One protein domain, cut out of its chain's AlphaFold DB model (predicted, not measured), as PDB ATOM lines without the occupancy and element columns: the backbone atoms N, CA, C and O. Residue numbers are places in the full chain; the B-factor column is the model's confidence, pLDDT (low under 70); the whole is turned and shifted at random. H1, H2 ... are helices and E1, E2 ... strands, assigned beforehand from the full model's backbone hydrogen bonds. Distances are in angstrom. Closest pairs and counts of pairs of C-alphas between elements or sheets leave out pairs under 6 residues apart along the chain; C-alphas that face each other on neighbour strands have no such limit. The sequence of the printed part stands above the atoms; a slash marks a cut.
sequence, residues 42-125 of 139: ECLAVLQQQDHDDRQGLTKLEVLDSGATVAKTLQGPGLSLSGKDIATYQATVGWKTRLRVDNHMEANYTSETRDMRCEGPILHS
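This is residues 42 to 125 of the 139 residues of an uncharacterized protein of Pseudomonas salomonii (UniProt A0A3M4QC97). A long, narrow, twisted antiparallel ribbon of three long strands, E2, E3 and E4, runs the length of a rod, and one helix, H1, packs lengthwise on one face of it, leaving the other face bare. Short E1 pairs with E2 at one edge, and short E5 pairs with E4 at the other edge, near the end of the rod where the turn between E2 and E3 lies. The printed part has 84 residues, with one named helix and five named strands in the order H1 E1 E2 E3 E4 E5, a mixed class; the sheet runs E1 - E2 - E3 - E4 - E5, antiparallel throughout. It is loose, with a radius of gyration of the C-alphas of 16.6 A, and spans 57 by 16 by 16 A.

Begin with H1, residues 42 to 55, in which every O i to N i+4 pair is within hydrogen-bond range. The strands that follow, E1 at 61 to 63, E2 at 69 to 83, E3 at 86 to 101, E4 at 104 to 119 and E5 at 122 to 125, form a meander, each strand the antiparallel neighbour of the one before, and each such pair is a hairpin. H1 is on this sheet at a height of 8.2 A, two layers, a helix on one face of a sheet. It lies over E3 and, only just, over E4, with 3 of its C-alphas there, and runs along the strands at 24 degrees to E3 on the local plane. The closest C-alphas of H1 and E3 are those of Leu 47 and Tyr 89, 6.1 A apart. Look for N 62 and O 70 at 2.9 A between E1 and E2, N 73 and O 94 at 2.8 A between E2 and E3, N 93 and O 112 at 2.8 A between E3 and E4, and N 117 and O 124 at 2.8 A between E4 and E5. The edge strands E1 and E5 are apart.

Find C-alpha 42 at (45.656, 3.683, 30.004); from there H1 runs 20.3 A to C-alpha 55. E1 covers 6.5 A. E2 starts at C-alpha 69, (12.303, 0.996, 44.149), and runs 41.0 A. E3 goes back over 48.6 A, E4 returns over 49.9 A, and E5 covers 9.9 A to C-alpha 125 at (33.986, -3.098, 22.702).

Look at Lys 84 and Asn 103, whose C-alphas are the two farthest apart, 57.1 A. The printed part has no cut, and its five links are tight. The mean pLDDT of the printed part is 93.1, and no printed residue is under 70.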
ATOM      1  N   GLU A  42      46.783   2.771  30.233       96.56
ATOM      2  CA  GLU A  42      45.656   3.683  30.004       96.56
ATOM      3  C   GLU A  42      44.401   2.944  29.524       96.56
ATOM      4  O   GLU A  42      43.318   3.200  30.041       96.56
ATOM      5  N   CYS A  43      44.534   1.974  28.611       96.38
ATOM      6  CA  CYS A  43      43.396   1.140  28.212       96.38
ATOM      7  C   CYS A  43      42.844   0.335  29.404       96.38
ATOM      8  O   CYS A  43      41.639   0.308  29.651       96.38
ATOM      9  N   LEU A  44      43.727  -0.285  30.193       96.94
ATOM     10  CA  LEU A  44      43.358  -1.053  31.382       96.94
ATOM     11  C   LEU A  44      42.627  -0.192  32.419       96.94
ATOM     12  O   LEU A  44      41.668  -0.671  33.025       96.94
ATOM     13  N   ALA A  45      43.038   1.066  32.599       96.38
ATOM     14  CA  ALA A  45      42.376   1.993  33.513       96.38
ATOM     15  C   ALA A  45      40.895   2.207  33.152       96.38
ATOM     16  O   ALA A  45      40.060   2.310  34.047       96.38
ATOM     17  N   VAL A  46      40.542   2.182  31.863       95.00
ATOM     18  CA  VAL A  46      39.142   2.264  31.416       95.00
ATOM     19  C   VAL A  46      38.343   1.043  31.864       95.00
ATOM     20  O   VAL A  46      37.246   1.190  32.394       95.00
ATOM     21  N   LEU A  47      38.897  -0.166  31.718       95.75
ATOM     22  CA  LEU A  47      38.215  -1.384  32.174       95.75
ATOM     23  C   LEU A  47      38.093  -1.441  33.704       95.75
ATOM     24  O   LEU A  47      37.097  -1.931  34.228       95.75
ATOM     25  N   GLN A  48      39.097  -0.933  34.423       97.25
ATOM     26  CA  GLN A  48      39.065  -0.812  35.883       97.25
ATOM     27  C   GLN A  48      37.999   0.177  36.348       97.25
ATOM     28  O   GLN A  48      37.273  -0.118  37.296       97.25
ATOM     29  N   GLN A  49      37.883   1.320  35.672       94.75
ATOM     30  CA  GLN A  49      36.847   2.306  35.953       94.75
ATOM     31  C   GLN A  49      35.454   1.722  35.694       94.75
ATOM     32  O   GLN A  49      34.588   1.820  36.557       94.75
ATOM     33  N   GLN A  50      35.267   1.020  34.573       94.12
ATOM     34  CA  GLN A  50      33.999   0.359  34.260       94.12
ATOM     35  C   GLN A  50      33.608  -0.686  35.323       94.12
ATOM     36  O   GLN A  50      32.483  -0.659  35.816       94.12
ATOM     37  N   ASP A  51      34.526  -1.579  35.722       94.94
ATOM     38  CA  ASP A  51      34.259  -2.571  36.781       94.94
ATOM     39  C   ASP A  51      33.945  -1.892  38.124       94.94
ATOM     40  O   ASP A  51      33.046  -2.327  38.849       94.94
ATOM     41  N   HIS A  52      34.643  -0.800  38.447       95.12
ATOM     42  CA  HIS A  52      34.364  -0.011  39.642       95.12
ATOM     43  C   HIS A  52      32.942   0.564  39.618       95.12
ATOM     44  O   HIS A  52      32.174   0.318  40.552       95.12
ATOM     45  N   ASP A  53      32.570   1.269  38.551       92.50
ATOM     46  CA  ASP A  53      31.268   1.931  38.400       92.50
ATOM     47  C   ASP A  53      30.113   0.923  38.369       92.50
ATOM     48  O   ASP A  53      29.058   1.129  38.982       92.50
ATOM     49  N   ASP A  54      30.316  -0.232  37.740       93.12
ATOM     50  CA  ASP A  54      29.314  -1.293  37.703       93.12
ATOM     51  C   ASP A  54      29.095  -1.944  39.072       93.12
ATOM     52  O   ASP A  54      27.959  -2.292  39.417       93.12
ATOM     53  N   ARG A  55      30.134  -2.019  39.908       94.19
ATOM     54  CA  ARG A  55      30.019  -2.488  41.298       94.19
ATOM     55  C   ARG A  55      29.412  -1.455  42.237       94.19
ATOM     56  O   ARG A  55      28.849  -1.833  43.272       94.19
ATOM     57  N   GLN A  56      29.500  -0.169  41.910       93.38
ATOM     58  CA  GLN A  56      28.861   0.859  42.716       93.38
ATOM     59  C   GLN A  56      27.339   0.661  42.749       93.38
ATOM     60  O   GLN A  56      26.689   0.375  41.742       93.38
ATOM     61  N   GLY A  57      26.762   0.821  43.942       84.88
ATOM     62  CA  GLY A  57      25.312   0.798  44.144       84.88
ATOM     63  C   GLY A  57      24.669  -0.589  44.217       84.88
ATOM     64  O   GLY A  57      23.479  -0.654  44.500       84.88
ATOM     65  N   LEU A  58      25.412  -1.695  44.067       91.25
ATOM     66  CA  LEU A  58      24.836  -3.055  44.112       91.25
ATOM     67  C   LEU A  58      24.141  -3.416  45.432       91.25
ATOM     68  O   LEU A  58      23.264  -4.274  45.458       91.25
ATOM     69  N   THR A  59      24.523  -2.777  46.537       87.19
ATOM     70  CA  THR A  59      23.908  -2.990  47.858       87.19
ATOM     71  C   THR A  59      22.850  -1.947  48.207       87.19
ATOM     72  O   THR A  59      22.237  -2.032  49.272       87.19
ATOM     73  N   LYS A  60      22.638  -0.947  47.344       90.25
ATOM     74  CA  LYS A  60      21.712   0.154  47.592       90.25
ATOM     75  C   LYS A  60      20.413  -0.085  46.834       90.25
ATOM     76  O   LYS A  60      20.417  -0.373  45.642       90.25
ATOM     77  N   LEU A  61      19.304   0.067  47.548       91.00
ATOM     78  CA  LEU A  61      17.990   0.201  46.943       91.00
ATOM     79  C   LEU A  61      17.737   1.692  46.730       91.00
ATOM     80  O   LEU A  61      17.695   2.450  47.700       91.00
ATOM     81  N   GLU A  62      17.606   2.111  45.481       93.56
ATOM     82  CA  GLU A  62      17.206   3.473  45.147       93.56
ATOM     83  C   GLU A  62      15.684   3.593  45.244       93.56
ATOM     84  O   GLU A  62      14.964   2.659  44.885       93.56
ATOM     85  N   VAL A  63      15.198   4.729  45.738       94.31
ATOM     86  CA  VAL A  63      13.770   5.057  45.783       94.31
ATOM     87  C   VAL A  63      13.559   6.288  44.916       94.31
ATOM     88  O   VAL A  63      14.124   7.339  45.203       94.31
ATOM     89  N   LEU A  64      12.774   6.138  43.852       91.94
ATOM     90  CA  LEU A  64      12.427   7.220  42.935       91.94
ATOM     91  C   LEU A  64      11.305   8.083  43.526       91.94
ATOM     92  O   LEU A  64      10.530   7.612  44.360       91.94
ATOM     93  N   ASP A  65      11.135   9.302  43.012       93.25
ATOM     94  CA  ASP A  65      10.051  10.213  43.423       93.25
ATOM     95  C   ASP A  65       8.647   9.615  43.214       93.25
ATOM     96  O   ASP A  65       7.697   9.968  43.909       93.25
ATOM     97  N   SER A  66       8.514   8.656  42.292       89.25
ATOM     98  CA  SER A  66       7.285   7.884  42.066       89.25
ATOM     99  C   SER A  66       6.969   6.869  43.175       89.25
ATOM    100  O   SER A  66       5.942   6.196  43.113       89.25
ATOM    101  N   GLY A  67       7.855   6.700  44.161       92.50
ATOM    102  CA  GLY A  67       7.790   5.644  45.173       92.50
ATOM    103  C   GLY A  67       8.253   4.272  44.669       92.50
ATOM    104  O   GLY A  67       8.224   3.299  45.425       92.50
ATOM    105  N   ALA A  68       8.685   4.170  43.408       93.56
ATOM    106  CA  ALA A  68       9.267   2.948  42.873       93.56
ATOM    107  C   ALA A  68      10.645   2.687  43.490       93.56
ATOM    108  O   ALA A  68      11.422   3.610  43.726       93.56
ATOM    109  N   THR A  69      10.977   1.415  43.694       95.06
ATOM    110  CA  THR A  69      12.303   0.996  44.149       95.06
ATOM    111  C   THR A  69      13.099   0.398  43.000       95.06
ATOM    112  O   THR A  69      12.567  -0.476  42.308       95.06
ATOM    113  N   VAL A  70      14.363   0.784  42.845       94.69
ATOM    114  CA  VAL A  70      15.283   0.246  41.835       94.69
ATOM    115  C   VAL A  70      16.445  -0.466  42.523       94.69
ATOM    116  O   VAL A  70      17.109   0.096  43.392       94.69
ATOM    117  N   ALA A  71      16.688  -1.720  42.144       94.69
ATOM    118  CA  ALA A  71      17.831  -2.505  42.602       94.69
ATOM    119  C   ALA A  71      18.751  -2.836  41.425       94.69
ATOM    120  O   ALA A  71      18.307  -3.447  40.450       94.69
ATOM    121  N   LYS A  72      20.030  -2.465  41.539       95.12
ATOM    122  CA  LYS A  72      21.064  -2.812  40.560       95.12
ATOM    123  C   LYS A  72      21.546  -4.249  40.778       95.12
ATOM    124  O   LYS A  72      21.726  -4.688  41.912       95.12
ATOM    125  N   THR A  73      21.792  -4.970  39.695       94.88
ATOM    126  CA  THR A  73      22.395  -6.306  39.695       94.88
ATOM    127  C   THR A  73      23.604  -6.332  38.774       94.88
ATOM    128  O   THR A  73      23.606  -5.657  37.750       94.88
ATOM    129  N   LEU A  74      24.596  -7.153  39.108       96.12
ATOM    130  CA  LEU A  74      25.775  -7.385  38.278       96.12
ATOM    131  C   LEU A  74      26.031  -8.885  38.186       96.12
ATOM    132  O   LEU A  74      26.058  -9.573  39.208       96.12
ATOM    133  N   GLN A  75      26.193  -9.389  36.969       96.00
ATOM    134  CA  GLN A  75      26.474 -10.797  36.684       96.00
ATOM    135  C   GLN A  75      27.641 -10.900  35.706       96.00
ATOM    136  O   GLN A  75      27.811 -10.022  34.873       96.00
ATOM    137  N   GLY A  76      28.417 -11.980  35.768       93.56
ATOM    138  CA  GLY A  76      29.549 -12.212  34.866       93.56
ATOM    139  C   GLY A  76      30.906 -12.194  35.573       93.56
ATOM    140  O   GLY A  76      30.975 -11.965  36.784       93.56
ATOM    141  N   PRO A  77      31.986 -12.498  34.835       94.06
ATOM    142  CA  PRO A  77      33.326 -12.636  35.401       94.06
ATOM    143  C   PRO A  77      33.945 -11.299  35.843       94.06
ATOM    144  O   PRO A  77      34.850 -11.310  36.675       94.06
ATOM    145  N   GLY A  78      33.462 -10.161  35.334       95.25
ATOM    146  CA  GLY A  78      34.033  -8.842  35.604       95.25
ATOM    147  C   GLY A  78      35.395  -8.656  34.933       95.25
ATOM    148  O   GLY A  78      35.668  -9.235  33.876       95.25
ATOM    149  N   LEU A  79      36.246  -7.822  35.532       97.06
ATOM    150  CA  LEU A  79      37.591  -7.560  35.022       97.06
ATOM    151  C   LEU A  79      38.507  -8.775  35.212       97.06
ATOM    152  O   LEU A  79      38.645  -9.313  36.310       97.06
ATOM    153  N   SER A  80      39.201  -9.162  34.147       97.75
ATOM    154  CA  SER A  80      40.205 -10.224  34.157       97.75
ATOM    155  C   SER A  80      41.416  -9.868  33.296       97.75
ATOM    156  O   SER A  80      41.314  -9.169  32.288       97.75
ATOM    157  N   LEU A  81      42.584 -10.360  33.711       97.12
ATOM    158  CA  LEU A  81      43.845 -10.251  32.980       97.12
ATOM    159  C   LEU A  81      44.167 -11.618  32.374       97.12
ATOM    160  O   LEU A  81      44.187 -12.616  33.094       97.12
ATOM    161  N   SER A  82      44.426 -11.674  31.067       91.25
ATOM    162  CA  SER A  82      44.671 -12.939  30.353       91.25
ATOM    163  C   SER A  82      46.047 -13.005  29.677       91.25
ATOM    164  O   SER A  82      46.289 -13.879  28.849       91.25
ATOM    165  N   GLY A  83      46.949 -12.074  29.994       87.25
ATOM    166  CA  GLY A  83      48.296 -11.982  29.433       87.25
ATOM    167  C   GLY A  83      49.024 -10.730  29.922       87.25
ATOM    168  O   GLY A  83      48.493  -9.990  30.746       87.25
ATOM    169  N   LYS A  84      50.238 -10.484  29.408       90.62
ATOM    170  CA  LYS A  84      51.039  -9.308  29.794       90.62
ATOM    171  C   LYS A  84      50.356  -7.985  29.421       90.62
ATOM    172  O   LYS A  84      50.368  -7.067  30.227       90.62
ATOM    173  N   ASP A  85      49.739  -7.938  28.241       95.88
ATOM    174  CA  ASP A  85      49.113  -6.737  27.673       95.88
ATOM    175  C   ASP A  85      47.696  -7.039  27.147       95.88
ATOM    176  O   ASP A  85      47.279  -6.533  26.106       95.88
ATOM    177  N   ILE A  86      46.967  -7.934  27.829       97.50
ATOM    178  CA  ILE A  86      45.584  -8.287  27.482       97.50
ATOM    179  C   ILE A  86      44.711  -8.265  28.734       97.50
ATOM    180  O   ILE A  86      44.992  -8.969  29.710       97.50
ATOM    181  N   ALA A  87      43.624  -7.500  28.668       97.88
ATOM    182  CA  ALA A  87      42.614  -7.409  29.716       97.88
ATOM    183  C   ALA A  87      41.207  -7.469  29.117       97.88
ATOM    184  O   ALA A  87      40.971  -6.949  28.029       97.88
ATOM    185  N   THR A  88      40.272  -8.085  29.828       96.75
ATOM    186  CA  THR A  88      38.872  -8.214  29.410       96.75
ATOM    187  C   THR A  88      37.945  -7.833  30.546       96.75
ATOM    188  O   THR A  88      38.180  -8.219  31.690       96.75
ATOM    189  N   TYR A  89      36.875  -7.116  30.227       95.62
ATOM    190  CA  TYR A  89      35.764  -6.855  31.127       95.62
ATOM    191  C   TYR A  89      34.480  -7.391  30.504       95.62
ATOM    192  O   TYR A  89      34.087  -6.966  29.417       95.62
ATOM    193  N   GLN A  90      33.843  -8.335  31.195       94.94
ATOM    194  CA  GLN A  90      32.576  -8.919  30.768       94.94
ATOM    195  C   GLN A  90      31.596  -8.949  31.929       94.94
ATOM    196  O   GLN A  90      31.866  -9.564  32.967       94.94
ATOM    197  N   ALA A  91      30.448  -8.308  31.741       94.50
ATOM    198  CA  ALA A  91      29.397  -8.285  32.742       94.50
ATOM    199  C   ALA A  91      28.025  -7.991  32.131       94.50
ATOM    200  O   ALA A  91      27.912  -7.261  31.157       94.50
ATOM    201  N   THR A  92      26.966  -8.493  32.751       93.31
ATOM    202  CA  THR A  92      25.595  -8.036  32.532       93.31
ATOM    203  C   THR A  92      25.162  -7.203  33.731       93.31
ATOM    204  O   THR A  92      25.066  -7.711  34.853       93.31
ATOM    205  N   VAL A  93      24.904  -5.923  33.486       93.44
ATOM    206  CA  VAL A  93      24.363  -4.971  34.457       93.44
ATOM    207  C   VAL A  93      22.851  -4.953  34.295       93.44
ATOM    208  O   VAL A  93      22.348  -4.873  33.178       93.44
ATOM    209  N   GLY A  94      22.112  -5.065  35.392       92.56
ATOM    210  CA  GLY A  94      20.653  -5.074  35.373       92.56
ATOM    211  C   GLY A  94      20.055  -4.123  36.393       92.56
ATOM    212  O   GLY A  94      20.675  -3.835  37.417       92.56
ATOM    213  N   TRP A  95      18.831  -3.678  36.135       93.25
ATOM    214  CA  TRP A  95      18.052  -2.830  37.028       93.25
ATOM    215  C   TRP A  95      16.661  -3.417  37.189       93.25
ATOM    216  O   TRP A  95      15.907  -3.588  36.230       93.25
ATOM    217  N   LYS A  96      16.320  -3.749  38.431       92.12
ATOM    218  CA  LYS A  96      15.006  -4.257  38.798       92.12
ATOM    219  C   LYS A  96      14.196  -3.147  39.439       92.12
ATOM    220  O   LYS A  96      14.472  -2.776  40.578       92.12
ATOM    221  N   THR A  97      13.162  -2.697  38.746       92.50
ATOM    222  CA  THR A  97      12.229  -1.685  39.247       92.50
ATOM    223  C   THR A  97      10.989  -2.366  39.805       92.50
ATOM    224  O   THR A  97      10.457  -3.293  39.195       92.50
ATOM    225  N   ARG A  98      10.521  -1.928  40.971       93.19
ATOM    226  CA  ARG A  98       9.268  -2.379  41.586       93.19
ATOM    227  C   ARG A  98       8.454  -1.178  42.026       93.19
ATOM    228  O   ARG A  98       8.997  -0.300  42.687       93.19
ATOM    229  N   LEU A  99       7.166  -1.176  41.726       92.25
ATOM    230  CA  LEU A  99       6.236  -0.126  42.131       92.25
ATOM    231  C   LEU A  99       4.948  -0.766  42.645       92.25
ATOM    232  O   LEU A  99       4.477  -1.759  42.088       92.25
ATOM    233  N   ARG A 100       4.379  -0.215  43.719       89.50
ATOM    234  CA  ARG A 100       3.031  -0.586  44.148       89.50
ATOM    235  C   ARG A 100       2.026   0.306  43.432       89.50
ATOM    236  O   ARG A 100       2.099   1.522  43.569       89.50
ATOM    237  N   VAL A 101       1.091  -0.310  42.719       90.19
ATOM    238  CA  VAL A 101      -0.016   0.369  42.040       90.19
ATOM    239  C   VAL A 101      -1.308  -0.190  42.630       90.19
ATOM    240  O   VAL A 101      -1.559  -1.396  42.585       90.19
ATOM    241  N   ASP A 102      -2.097   0.663  43.283       90.19
ATOM    242  CA  ASP A 102      -3.275   0.272  44.063       90.19
ATOM    243  C   ASP A 102      -2.984  -0.896  45.033       90.19
ATOM    244  O   ASP A 102      -2.203  -0.777  45.984       90.19
ATOM    245  N   ASN A 103      -3.605  -2.057  44.792       89.94
ATOM    246  CA  ASN A 103      -3.460  -3.245  45.625       89.94
ATOM    247  C   ASN A 103      -2.523  -4.322  45.044       89.94
ATOM    248  O   ASN A 103      -2.482  -5.434  45.576       89.94
ATOM    249  N   HIS A 104      -1.761  -4.020  43.988       85.38
ATOM    250  CA  HIS A 104      -0.846  -4.969  43.345       85.38
ATOM    251  C   HIS A 104       0.566  -4.392  43.143       85.38
ATOM    252  O   HIS A 104       0.810  -3.202  43.328       85.38
ATOM    253  N   MET A 105       1.527  -5.272  42.852       90.44
ATOM    254  CA  MET A 105       2.923  -4.908  42.597       90.44
ATOM    255  C   MET A 105       3.231  -5.062  41.113       90.44
ATOM    256  O   MET A 105       3.084  -6.159  40.574       90.44
ATOM    257  N   GLU A 106       3.736  -4.004  40.495       91.56
ATOM    258  CA  GLU A 106       4.354  -4.053  39.176       91.56
ATOM    259  C   GLU A 106       5.870  -4.207  39.325       91.56
ATOM    260  O   GLU A 106       6.488  -3.647  40.239       91.56
ATOM    261  N   ALA A 107       6.481  -4.993  38.442       90.19
ATOM    262  CA  ALA A 107       7.923  -5.177  38.408       90.19
ATOM    263  C   ALA A 107       8.426  -5.200  36.965       90.19
ATOM    264  O   ALA A 107       7.878  -5.915  36.130       90.19
ATOM    265  N   ASN A 108       9.501  -4.462  36.708       89.00
ATOM    266  CA  ASN A 108      10.209  -4.461  35.435       89.00
ATOM    267  C   ASN A 108      11.684  -4.825  35.655       89.00
ATOM    268  O   ASN A 108      12.236  -4.599  36.738       89.00
ATOM    269  N   TYR A 109      12.314  -5.395  34.633       87.31
ATOM    270  CA  TYR A 109      13.741  -5.682  34.615       87.31
ATOM    271  C   TYR A 109      14.329  -5.250  33.277       87.31
ATOM    272  O   TYR A 109      13.897  -5.724  32.227       87.31
ATOM    273  N   THR A 110      15.326  -4.375  33.330       88.06
ATOM    274  CA  THR A 110      16.143  -3.985  32.178       88.06
ATOM    275  C   THR A 110      17.583  -4.416  32.413       88.06
ATOM    276  O   THR A 110      18.017  -4.554  33.559       88.06
ATOM    277  N   SER A 111      18.330  -4.669  31.340       89.75
ATOM    278  CA  SER A 111      19.733  -5.057  31.452       89.75
ATOM    279  C   SER A 111      20.542  -4.740  30.209       89.75
ATOM    280  O   SER A 111      20.017  -4.776  29.099       89.75
ATOM    281  N   GLU A 112      21.839  -4.561  30.416       87.00
ATOM    282  CA  GLU A 112      22.847  -4.328  29.395       87.00
ATOM    283  C   GLU A 112      24.047  -5.263  29.607       87.00
ATOM    284  O   GLU A 112      24.496  -5.462  30.736       87.00
ATOM    285  N   THR A 113      24.591  -5.825  28.525       89.81
ATOM    286  CA  THR A 113      25.766  -6.711  28.579       89.81
ATOM    287  C   THR A 113      27.020  -6.022  28.075       89.81
ATOM    288  O   THR A 113      27.202  -5.892  26.877       89.81
ATOM    289  N   ARG A 114      27.929  -5.676  28.974       89.38
ATOM    290  CA  ARG A 114      29.255  -5.138  28.680       89.38
ATOM    291  C   ARG A 114      30.187  -6.251  28.207       89.38
ATOM    292  O   ARG A 114      30.335  -7.262  28.893       89.38
ATOM    293  N   ASP A 115      30.849  -6.036  27.077       91.69
ATOM    294  CA  ASP A 115      31.935  -6.888  26.588       91.69
ATOM    295  C   ASP A 115      33.024  -6.001  25.985       91.69
ATOM    296  O   ASP A 115      32.854  -5.402  24.920       91.69
ATOM    297  N   MET A 116      34.108  -5.848  26.738       93.12
ATOM    298  CA  MET A 116      35.204  -4.933  26.448       93.12
ATOM    299  C   MET A 116      36.538  -5.653  26.596       93.12
ATOM    300  O   MET A 116      36.725  -6.494  27.479       93.12
ATOM    301  N   ARG A 117      37.502  -5.295  25.754       95.31
ATOM    302  CA  ARG A 117      38.808  -5.942  25.713       95.31
ATOM    303  C   ARG A 117      39.901  -4.966  25.318       95.31
ATOM    304  O   ARG A 117      39.823  -4.347  24.266       95.31
ATOM    305  N   CYS A 118      40.939  -4.892  26.136       96.25
ATOM    306  CA  CYS A 118      42.190  -4.236  25.793       96.25
ATOM    307  C   CYS A 118      43.169  -5.255  25.212       96.25
ATOM    308  O   CYS A 118      43.467  -6.259  25.864       96.25
ATOM    309  N   GLU A 119      43.696  -4.972  24.023       96.50
ATOM    310  CA  GLU A 119      44.853  -5.649  23.432       96.50
ATOM    311  C   GLU A 119      45.952  -4.614  23.179       96.50
ATOM    312  O   GLU A 119      45.866  -3.781  22.272       96.50
ATOM    313  N   GLY A 120      46.978  -4.605  24.033       97.12
ATOM    314  CA  GLY A 120      47.924  -3.496  24.083       97.12
ATOM    315  C   GLY A 120      47.190  -2.164  24.329       97.12
ATOM    316  O   GLY A 120      46.367  -2.082  25.236       97.12
ATOM    317  N   PRO A 121      47.458  -1.102  23.554       96.62
ATOM    318  CA  PRO A 121      46.785   0.186  23.727       96.62
ATOM    319  C   PRO A 121      45.362   0.252  23.141       96.62
ATOM    320  O   PRO A 121      44.753   1.319  23.196       96.62
ATOM    321  N   ILE A 122      44.848  -0.819  22.529       96.38
ATOM    322  CA  ILE A 122      43.606  -0.780  21.746       96.38
ATOM    323  C   ILE A 122      42.449  -1.353  22.559       96.38
ATOM    324  O   ILE A 122      42.509  -2.501  22.998       96.38
ATOM    325  N   LEU A 123      41.380  -0.572  22.710       94.88
ATOM    326  CA  LEU A 123      40.113  -1.009  23.284       94.88
ATOM    327  C   LEU A 123      39.164  -1.477  22.180       94.88
ATOM    328  O   LEU A 123      38.774  -0.700  21.309       94.88
ATOM    329  N   HIS A 124      38.738  -2.727  22.278       92.56
ATOM    330  CA  HIS A 124      37.626  -3.304  21.538       92.56
ATOM    331  C   HIS A 124      36.405  -3.375  22.453       92.56
ATOM    332  O   HIS A 124      36.520  -3.789  23.606       92.56
ATOM    333  N   SER A 125      35.235  -3.006  21.947       86.69
ATOM    334  CA  SER A 125      33.986  -3.098  22.702       86.69
ATOM    335  C   SER A 125      32.853  -3.550  21.800       86.69
ATOM    336  O   SER A 125      32.654  -2.995  20.715       86.69
TER     337      SER A 125